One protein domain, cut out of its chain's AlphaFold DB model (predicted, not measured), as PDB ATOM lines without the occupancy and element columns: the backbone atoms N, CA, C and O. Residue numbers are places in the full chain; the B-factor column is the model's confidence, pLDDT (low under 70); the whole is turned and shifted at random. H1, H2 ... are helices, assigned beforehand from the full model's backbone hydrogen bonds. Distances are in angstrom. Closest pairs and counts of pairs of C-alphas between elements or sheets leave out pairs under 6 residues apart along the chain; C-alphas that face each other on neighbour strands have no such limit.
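AT A GLANCE: This is residues 17 to 76 of the 142 residues of the protein "2-(3-amino-3-carboxypropyl)histidine synthase subunit 2" of Thelohanellus kitauei (UniProt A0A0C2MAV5). Starting from residue 17, you meet a short helix, H1, at one end, then a long open loop, residues 21 to 50, and at the other end a loose run of three short helices, H2, H3 and H4. The loop's residues 33 to 38 stick out free, and a short parallel pairing of residues 28 to 29 with 48 to 49 ties its two sides together. The printed part has 60 residues, with four named helices in the order H1, H2, H3, H4 and no named strand; the class is all helix, though under half of the residues, 24, are in named elements. The whole is loose, with a radius of gyration of the C-alphas of 13.3 A, and only just elongated, with spans of 39 by 26 by 18 A.

HOW THE PARTS SIT: Look first at H1, residues 17 to 20, which is apart from H2, residues 51 to 59. H3, residues 61 to 66, and H2 only just touch, with 3 pairs of C-alphas within 8 A, and only at the corner by their link. Their closest C-alphas, of Ile 56 and Tyr 64, are 6.6 A apart, and the helices run opposite ways at a steep tilt of 54 degrees. H4, residues 70 to 74, is close to H3 but not clearly touching: the closest C-alphas, of Leu 66 and Lys 72, are 7.4 A apart. H4 is apart from H1 and H2. Every O i to N i+4 pair is within hydrogen-bond range in H2 and H4; H3 has 0 of 2, but 2 of 3 O i to N i+3 pairs, and H1 is too short for an O i to N i+4 pair.

IN THESE COORDINATES: Find C-alpha 17 at (-11.955, 99.128, -11.545), where H1 begins. H2 starts at C-alpha 51, (6.480, 91.119, -1.714), and runs 12.0 A to C-alpha 59; H3 covers 10.4 A. H4 ends at C-alpha 74, (17.072, 96.877, 8.251).

THE WHOLE: The two C-alphas farthest apart, of Asn 21 and Asn 75, are 39.8 A apart. The printed part has no cut; the link from H1 to H2 is long, and the other two are tight. Look for pLDDT under 70 at residues 37 to 38 and 61 to 76.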
ATOM      1  N   GLU A  17     -11.072  99.774 -10.568       91.12
ATOM      2  CA  GLU A  17     -11.955  99.128 -11.545       91.12
ATOM      3  C   GLU A  17     -11.299  97.886 -12.155       91.12
ATOM      4  O   GLU A  17     -11.951  96.856 -12.325       91.12
ATOM      5  N   LYS A  18      -9.992  97.950 -12.445       91.56
ATOM      6  CA  LYS A  18      -9.244  96.814 -13.007       91.56
ATOM      7  C   LYS A  18      -9.166  95.654 -12.021       91.56
ATOM      8  O   LYS A  18      -9.358  94.506 -12.415       91.56
ATOM      9  N   LEU A  19      -8.905  95.948 -10.747       90.56
ATOM     10  CA  LEU A  19      -8.779  94.920  -9.710       90.56
ATOM     11  C   LEU A  19     -10.136  94.431  -9.184       90.56
ATOM     12  O   LEU A  19     -10.243  93.288  -8.737       90.56
ATOM     13  N   GLY A  20     -11.185  95.254  -9.271       88.75
ATOM     14  CA  GLY A  20     -12.537  94.923  -8.813       88.75
ATOM     15  C   GLY A  20     -13.183  93.746  -9.550       88.75
ATOM     16  O   GLY A  20     -14.035  93.063  -8.986       88.75
ATOM     17  N   ASN A  21     -12.729  93.438 -10.768       89.25
ATOM     18  CA  ASN A  21     -13.246  92.327 -11.574       89.25
ATOM     19  C   ASN A  21     -12.829  90.931 -11.074       89.25
ATOM     20  O   ASN A  21     -13.262  89.924 -11.633       89.25
ATOM     21  N   PHE A  22     -12.010  90.843 -10.020       91.88
ATOM     22  CA  PHE A  22     -11.517  89.582  -9.463       91.88
ATOM     23  C   PHE A  22     -12.030  89.355  -8.027       91.88
ATOM     24  O   PHE A  22     -11.258  89.428  -7.069       91.88
ATOM     25  N   PRO A  23     -13.324  89.030  -7.836       85.12
ATOM     26  CA  PRO A  23     -13.942  88.952  -6.505       85.12
ATOM     27  C   PRO A  23     -13.355  87.854  -5.603       85.12
ATOM     28  O   PRO A  23     -13.433  87.951  -4.378       85.12
ATOM     29  N   ASN A  24     -12.744  86.829  -6.204       90.12
ATOM     30  CA  ASN A  24     -12.123  85.706  -5.499       90.12
ATOM     31  C   ASN A  24     -10.692  85.999  -5.012       90.12
ATOM     32  O   ASN A  24     -10.078  85.132  -4.389       90.12
ATOM     33  N   ILE A  25     -10.139  87.177  -5.314       92.62
ATOM     34  CA  ILE A  25      -8.821  87.588  -4.829       92.62
ATOM     35  C   ILE A  25      -8.975  88.233  -3.447       92.62
ATOM     36  O   ILE A  25      -9.783  89.139  -3.245       92.62
ATOM     37  N   GLU A  26      -8.201  87.737  -2.482       90.69
ATOM     38  CA  GLU A  26      -8.207  88.215  -1.091       90.69
ATOM     39  C   GLU A  26      -7.179  89.333  -0.850       90.69
ATOM     40  O   GLU A  26      -7.393  90.176   0.017       90.69
ATOM     41  N   ALA A  27      -6.083  89.351  -1.614       91.12
ATOM     42  CA  ALA A  27      -5.009  90.339  -1.535       91.12
ATOM     43  C   ALA A  27      -4.211  90.376  -2.847       91.12
ATOM     44  O   ALA A  27      -4.119  89.366  -3.549       91.12
ATOM     45  N   TRP A  28      -3.597  91.518  -3.143       92.44
ATOM     46  CA  TRP A  28      -2.739  91.728  -4.308       92.44
ATOM     47  C   TRP A  28      -1.295  91.924  -3.876       92.44
ATOM     48  O   TRP A  28      -1.029  92.689  -2.957       92.44
ATOM     49  N   VAL A  29      -0.357  91.280  -4.565       91.31
ATOM     50  CA  VAL A  29       1.077  91.519  -4.361       91.31
ATOM     51  C   VAL A  29       1.588  92.344  -5.530       91.31
ATOM     52  O   VAL A  29       1.609  91.861  -6.663       91.31
ATOM     53  N   LEU A  30       1.986  93.588  -5.269       90.38
ATOM     54  CA  LEU A  30       2.553  94.451  -6.294       90.38
ATOM     55  C   LEU A  30       4.007  94.068  -6.561       90.38
ATOM     56  O   LEU A  30       4.863  94.187  -5.686       90.38
ATOM     57  N   VAL A  31       4.296  93.680  -7.798       90.00
ATOM     58  CA  VAL A  31       5.663  93.475  -8.284       90.00
ATOM     59  C   VAL A  31       5.924  94.499  -9.382       90.00
ATOM     60  O   VAL A  31       5.554  94.298 -10.535       90.00
ATOM     61  N   SER A  32       6.528  95.626  -9.011       85.44
ATOM     62  CA  SER A  32       6.861  96.734  -9.914       85.44
ATOM     63  C   SER A  32       8.293  97.217  -9.683       85.44
ATOM     64  O   SER A  32       8.989  96.736  -8.787       85.44
ATOM     65  N   CYS A  33       8.747  98.197 -10.469       79.06
ATOM     66  CA  CYS A  33      10.001  98.872 -10.151       79.06
ATOM     67  C   CYS A  33       9.873  99.638  -8.820       79.06
ATOM     68  O   CYS A  33       8.788 100.103  -8.462       79.06
ATOM     69  N   GLY A  34      10.989  99.794  -8.100       70.00
ATOM     70  CA  GLY A  34      11.029 100.485  -6.802       70.00
ATOM     71  C   GLY A  34      10.758 101.993  -6.860       70.00
ATOM     72  O   GLY A  34      10.679 102.632  -5.819       70.00
ATOM     73  N   TYR A  35      10.606 102.558  -8.061       74.94
ATOM     74  CA  TYR A  35      10.224 103.956  -8.282       74.94
ATOM     75  C   TYR A  35       8.725 104.127  -8.550       74.94
ATOM     76  O   TYR A  35       8.290 105.228  -8.888       74.94
ATOM     77  N   HIS A  36       7.930 103.056  -8.445       72.31
ATOM     78  CA  HIS A  36       6.486 103.178  -8.575       72.31
ATOM     79  C   HIS A  36       5.958 104.084  -7.452       72.31
ATOM     80  O   HIS A  36       6.268 103.830  -6.284       72.31
ATOM     81  N   PRO A  37       5.205 105.149  -7.777       66.88
ATOM     82  CA  PRO A  37       4.662 106.033  -6.761       66.88
ATOM     83  C   PRO A  37       3.761 105.230  -5.827       66.88
ATOM     84  O   PRO A  37       2.996 104.371  -6.267       66.88
ATOM     85  N   PHE A  38       3.850 105.515  -4.531       68.31
ATOM     86  CA  PHE A  38       2.919 104.950  -3.567       68.31
ATOM     87  C   PHE A  38       1.504 105.378  -3.958       68.31
ATOM     88  O   PHE A  38       1.201 106.571  -3.982       68.31
ATOM     89  N   PHE A  39       0.652 104.417  -4.294       73.75
ATOM     90  CA  PHE A  39      -0.767 104.680  -4.466       73.75
ATOM     91  C   PHE A  39      -1.471 104.535  -3.120       73.75
ATOM     92  O   PHE A  39      -1.058 103.774  -2.241       73.75
ATOM     93  N   ASP A  40      -2.552 105.285  -2.965       76.25
ATOM     94  CA  ASP A  40      -3.384 105.202  -1.779       76.25
ATOM     95  C   ASP A  40      -4.178 103.888  -1.784       76.25
ATOM     96  O   ASP A  40      -5.049 103.666  -2.629       76.25
ATOM     97  N   ASN A  41      -3.872 103.013  -0.824       80.88
ATOM     98  CA  ASN A  41      -4.534 101.719  -0.659       80.88
ATOM     99  C   ASN A  41      -5.997 101.868  -0.182       80.88
ATOM    100  O   ASN A  41      -6.741 100.892  -0.197       80.88
ATOM    101  N   SER A  42      -6.427 103.069   0.233       83.25
ATOM    102  CA  SER A  42      -7.781 103.327   0.749       83.25
ATOM    103  C   SER A  42      -8.891 103.124  -0.290       83.25
ATOM    104  O   SER A  42     -10.004 102.735   0.063       83.25
ATOM    105  N   ASN A  43      -8.584 103.337  -1.574       85.75
ATOM    106  CA  ASN A  43      -9.556 103.272  -2.669       85.75
ATOM    107  C   ASN A  43      -9.727 101.857  -3.251       85.75
ATOM    108  O   ASN A  43     -10.500 101.665  -4.191       85.75
ATOM    109  N   PHE A  44      -9.011 100.859  -2.724       88.31
ATOM    110  CA  PHE A  44      -9.040  99.486  -3.220       88.31
ATOM    111  C   PHE A  44      -9.860  98.568  -2.307       88.31
ATOM    112  O   PHE A  44      -9.728  98.575  -1.088       88.31
ATOM    113  N   TYR A  45     -10.679  97.702  -2.910       89.69
ATOM    114  CA  TYR A  45     -11.515  96.736  -2.179       89.69
ATOM    115  C   TYR A  45     -10.719  95.644  -1.454       89.69
ATOM    116  O   TYR A  45     -11.230  94.982  -0.544       89.69
ATOM    117  N   ARG A  46      -9.491  95.395  -1.913       90.44
ATOM    118  CA  ARG A  46      -8.578  94.373  -1.405       90.44
ATOM    119  C   ARG A  46      -7.205  94.998  -1.208       90.44
ATOM    120  O   ARG A  46      -6.813  95.804  -2.051       90.44
ATOM    121  N   PRO A  47      -6.477  94.614  -0.148       91.06
ATOM    122  CA  PRO A  47      -5.184  95.205   0.142       91.06
ATOM    123  C   PRO A  47      -4.212  94.899  -0.991       91.06
ATOM    124  O   PRO A  47      -4.091  93.748  -1.423       91.06
ATOM    125  N   ILE A  48      -3.502  95.926  -1.440       90.00
ATOM    126  CA  ILE A  48      -2.305  95.757  -2.250       90.00
ATOM    127  C   ILE A  48      -1.100  95.869  -1.317       90.00
ATOM    128  O   ILE A  48      -0.984  96.837  -0.567       90.00
ATOM    129  N   ILE A  49      -0.249  94.849  -1.335       88.62
ATOM    130  CA  ILE A  49       0.918  94.702  -0.465       88.62
ATOM    131  C   ILE A  49       2.182  94.485  -1.295       88.62
ATOM    132  O   ILE A  49       2.141  94.042  -2.445       88.62
ATOM    133  N   THR A  50       3.327  94.769  -0.700       86.31
ATOM    134  CA  THR A  50       4.645  94.481  -1.264       86.31
ATOM    135  C   THR A  50       5.007  92.996  -1.118       86.31
ATOM    136  O   THR A  50       4.442  92.285  -0.277       86.31
ATOM    137  N   PRO A  51       5.993  92.489  -1.881       87.56
ATOM    138  CA  PRO A  51       6.480  91.119  -1.714       87.56
ATOM    139  C   PRO A  51       7.016  90.848  -0.303       87.56
ATOM    140  O   PRO A  51       6.861  89.743   0.211       87.56
ATOM    141  N   MET A  52       7.604  91.865   0.336       84.19
ATOM    142  CA  MET A  52       8.121  91.778   1.702       84.19
ATOM    143  C   MET A  52       6.987  91.626   2.725       84.19
ATOM    144  O   MET A  52       7.015  90.700   3.532       84.19
ATOM    145  N   GLU A  53       5.941  92.451   2.644       85.25
ATOM    146  CA  GLU A  53       4.760  92.321   3.511       85.25
ATOM    147  C   GLU A  53       4.054  90.974   3.312       85.25
ATOM    148  O   GLU A  53       3.636  90.345   4.283       85.25
ATOM    149  N   CYS A  54       3.973  90.492   2.067       86.50
ATOM    150  CA  CYS A  54       3.436  89.167   1.754       86.50
ATOM    151  C   CYS A  54       4.261  88.054   2.413       86.50
ATOM    152  O   CYS A  54       3.701  87.133   3.009       86.50
ATOM    153  N   TYR A  55       5.590  88.153   2.352       85.62
ATOM    154  CA  TYR A  55       6.488  87.199   2.993       85.62
ATOM    155  C   TYR A  55       6.275  87.155   4.515       85.62
ATOM    156  O   TYR A  55       6.078  86.074   5.073       85.62
ATOM    157  N   ILE A  56       6.223  88.315   5.177       83.69
ATOM    158  CA  ILE A  56       5.950  88.398   6.620       83.69
ATOM    159  C   ILE A  56       4.583  87.786   6.939       83.69
ATOM    160  O   ILE A  56       4.484  86.938   7.820       83.69
ATOM    161  N   ALA A  57       3.536  88.146   6.193       84.56
ATOM    162  CA  ALA A  57       2.187  87.639   6.431       84.56
ATOM    163  C   ALA A  57       2.074  86.110   6.280       84.56
ATOM    164  O   ALA A  57       1.267  85.484   6.964       84.56
ATOM    165  N   LEU A  58       2.864  85.504   5.386       82.38
ATOM    166  CA  LEU A  58       2.829  84.062   5.124       82.38
ATOM    167  C   LEU A  58       3.711  83.239   6.066       82.38
ATOM    168  O   LEU A  58       3.364  82.093   6.351       82.38
ATOM    169  N   PHE A  59       4.851  83.781   6.495       81.06
ATOM    170  CA  PHE A  59       5.894  83.000   7.170       81.06
ATOM    171  C   PHE A  59       6.252  83.501   8.570       81.06
ATOM    172  O   PHE A  59       6.828  82.740   9.342       81.06
ATOM    173  N   GLN A  60       5.943  84.756   8.901       77.88
ATOM    174  CA  GLN A  60       6.298  85.388  10.176       77.88
ATOM    175  C   GLN A  60       5.182  86.331  10.665       77.88
ATOM    176  O   GLN A  60       5.422  87.526  10.860       77.88
ATOM    177  N   PRO A  61       3.946  85.839  10.861       67.44
ATOM    178  CA  PRO A  61       2.822  86.692  11.239       67.44
ATOM    179  C   PRO A  61       3.041  87.397  12.587       67.44
ATOM    180  O   PRO A  61       2.563  88.516  12.769       67.44
ATOM    181  N   GLU A  62       3.817  86.816  13.511       66.69
ATOM    182  CA  GLU A  62       4.164  87.470  14.780       66.69
ATOM    183  C   GLU A  62       5.118  88.666  14.598       66.69
ATOM    184  O   GLU A  62       5.127  89.584  15.420       66.69
ATOM    185  N   ALA A  63       5.890  88.705  13.505       64.75
ATOM    186  CA  ALA A  63       6.814  89.797  13.198       64.75
ATOM    187  C   ALA A  63       6.107  91.049  12.650       64.75
ATOM    188  O   ALA A  63       6.693  92.133  12.640       64.75
ATOM    189  N   TYR A  64       4.829  90.940  12.261       55.66
ATOM    190  CA  TYR A  64       4.033  92.079  11.797       55.66
ATOM    191  C   TYR A  64       3.870  93.164  12.878       55.66
ATOM    192  O   TYR A  64       3.704  94.334  12.553       55.66
ATOM    193  N   SER A  65       4.018  92.818  14.164       52.97
ATOM    194  CA  SER A  65       3.971  93.775  15.281       52.97
ATOM    195  C   SER A  65       5.176  94.736  15.353       52.97
ATOM    196  O   SER A  65       5.184  95.625  16.208       52.97
ATOM    197  N   LEU A  66       6.204  94.582  14.508       47.03
ATOM    198  CA  LEU A  66       7.437  95.388  14.546       47.03
ATOM    199  C   LEU A  66       7.531  96.450  13.432       47.03
ATOM    200  O   LEU A  66       8.515  97.186  13.374       47.03
ATOM    201  N   THR A  67       6.523  96.568  12.565       45.69
ATOM    202  CA  THR A  67       6.587  97.338  11.305       45.69
ATOM    203  C   THR A  67       6.366  98.847  11.428       45.69
ATOM    204  O   THR A  67       6.492  99.550  10.429       45.69
ATOM    205  N   THR A  68       6.133  99.404  12.624       46.56
ATOM    206  CA  THR A  68       6.095 100.875  12.780       46.56
ATOM    207  C   THR A  68       7.475 101.534  12.666       46.56
ATOM    208  O   THR A  68       7.552 102.753  12.544       46.56
ATOM    209  N   HIS A  69       8.562 100.753  12.654       41.19
ATOM    210  CA  HIS A  69       9.921 101.234  12.412       41.19
ATOM    211  C   HIS A  69      10.632 100.354  11.384       41.19
ATOM    212  O   HIS A  69      11.177  99.300  11.712       41.19
ATOM    213  N   ILE A  70      10.679 100.836  10.143       49.97
ATOM    214  CA  ILE A  70      11.441 100.246   9.029       49.97
ATOM    215  C   ILE A  70      12.916 100.020   9.440       49.97
ATOM    216  O   ILE A  70      13.529  99.019   9.069       49.97
ATOM    217  N   ASP A  71      13.445 100.878  10.320       46.88
ATOM    218  CA  ASP A  71      14.808 100.812  10.861       46.88
ATOM    219  C   ASP A  71      15.111  99.529  11.654       46.88
ATOM    220  O   ASP A  71      16.251  99.068  11.678       46.88
ATOM    221  N   LYS A  72      14.113  98.915  12.309       42.25
ATOM    222  CA  LYS A  72      14.320  97.645  13.028       42.25
ATOM    223  C   LYS A  72      14.442  96.457  12.079       42.25
ATOM    224  O   LYS A  72      15.117  95.493  12.420       42.25
ATOM    225  N   PHE A  73      13.822  96.535  10.903       43.16
ATOM    226  CA  PHE A  73      13.872  95.476   9.896       43.16
ATOM    227  C   PHE A  73      15.196  95.498   9.115       43.16
ATOM    228  O   PHE A  73      15.743  94.447   8.798       43.16
ATOM    229  N   LEU A  74      15.752  96.691   8.874       50.16
ATOM    230  CA  LEU A  74      17.072  96.877   8.251       50.16
ATOM    231  C   LEU A  74      18.239  96.419   9.145       50.16
ATOM    232  O   LEU A  74      19.319  96.142   8.636       50.16
ATOM    233  N   ASN A  75      18.009  96.310  10.459       43.00
ATOM    234  CA  ASN A  75      18.984  95.851  11.454       43.00
ATOM    235  C   ASN A  75      18.850  94.358  11.807       43.00
ATOM    236  O   ASN A  75      19.388  93.917  12.824       43.00
ATOM    237  N   LEU A  76      18.137  93.567  11.001       46.78
ATOM    238  CA  LEU A  76      18.249  92.114  11.076       46.78
ATOM    239  C   LEU A  76      19.661  91.736  10.623       46.78
ATOM    240  O   LEU A  76      19.952  91.716   9.428       46.78
TER     241      LEU A  76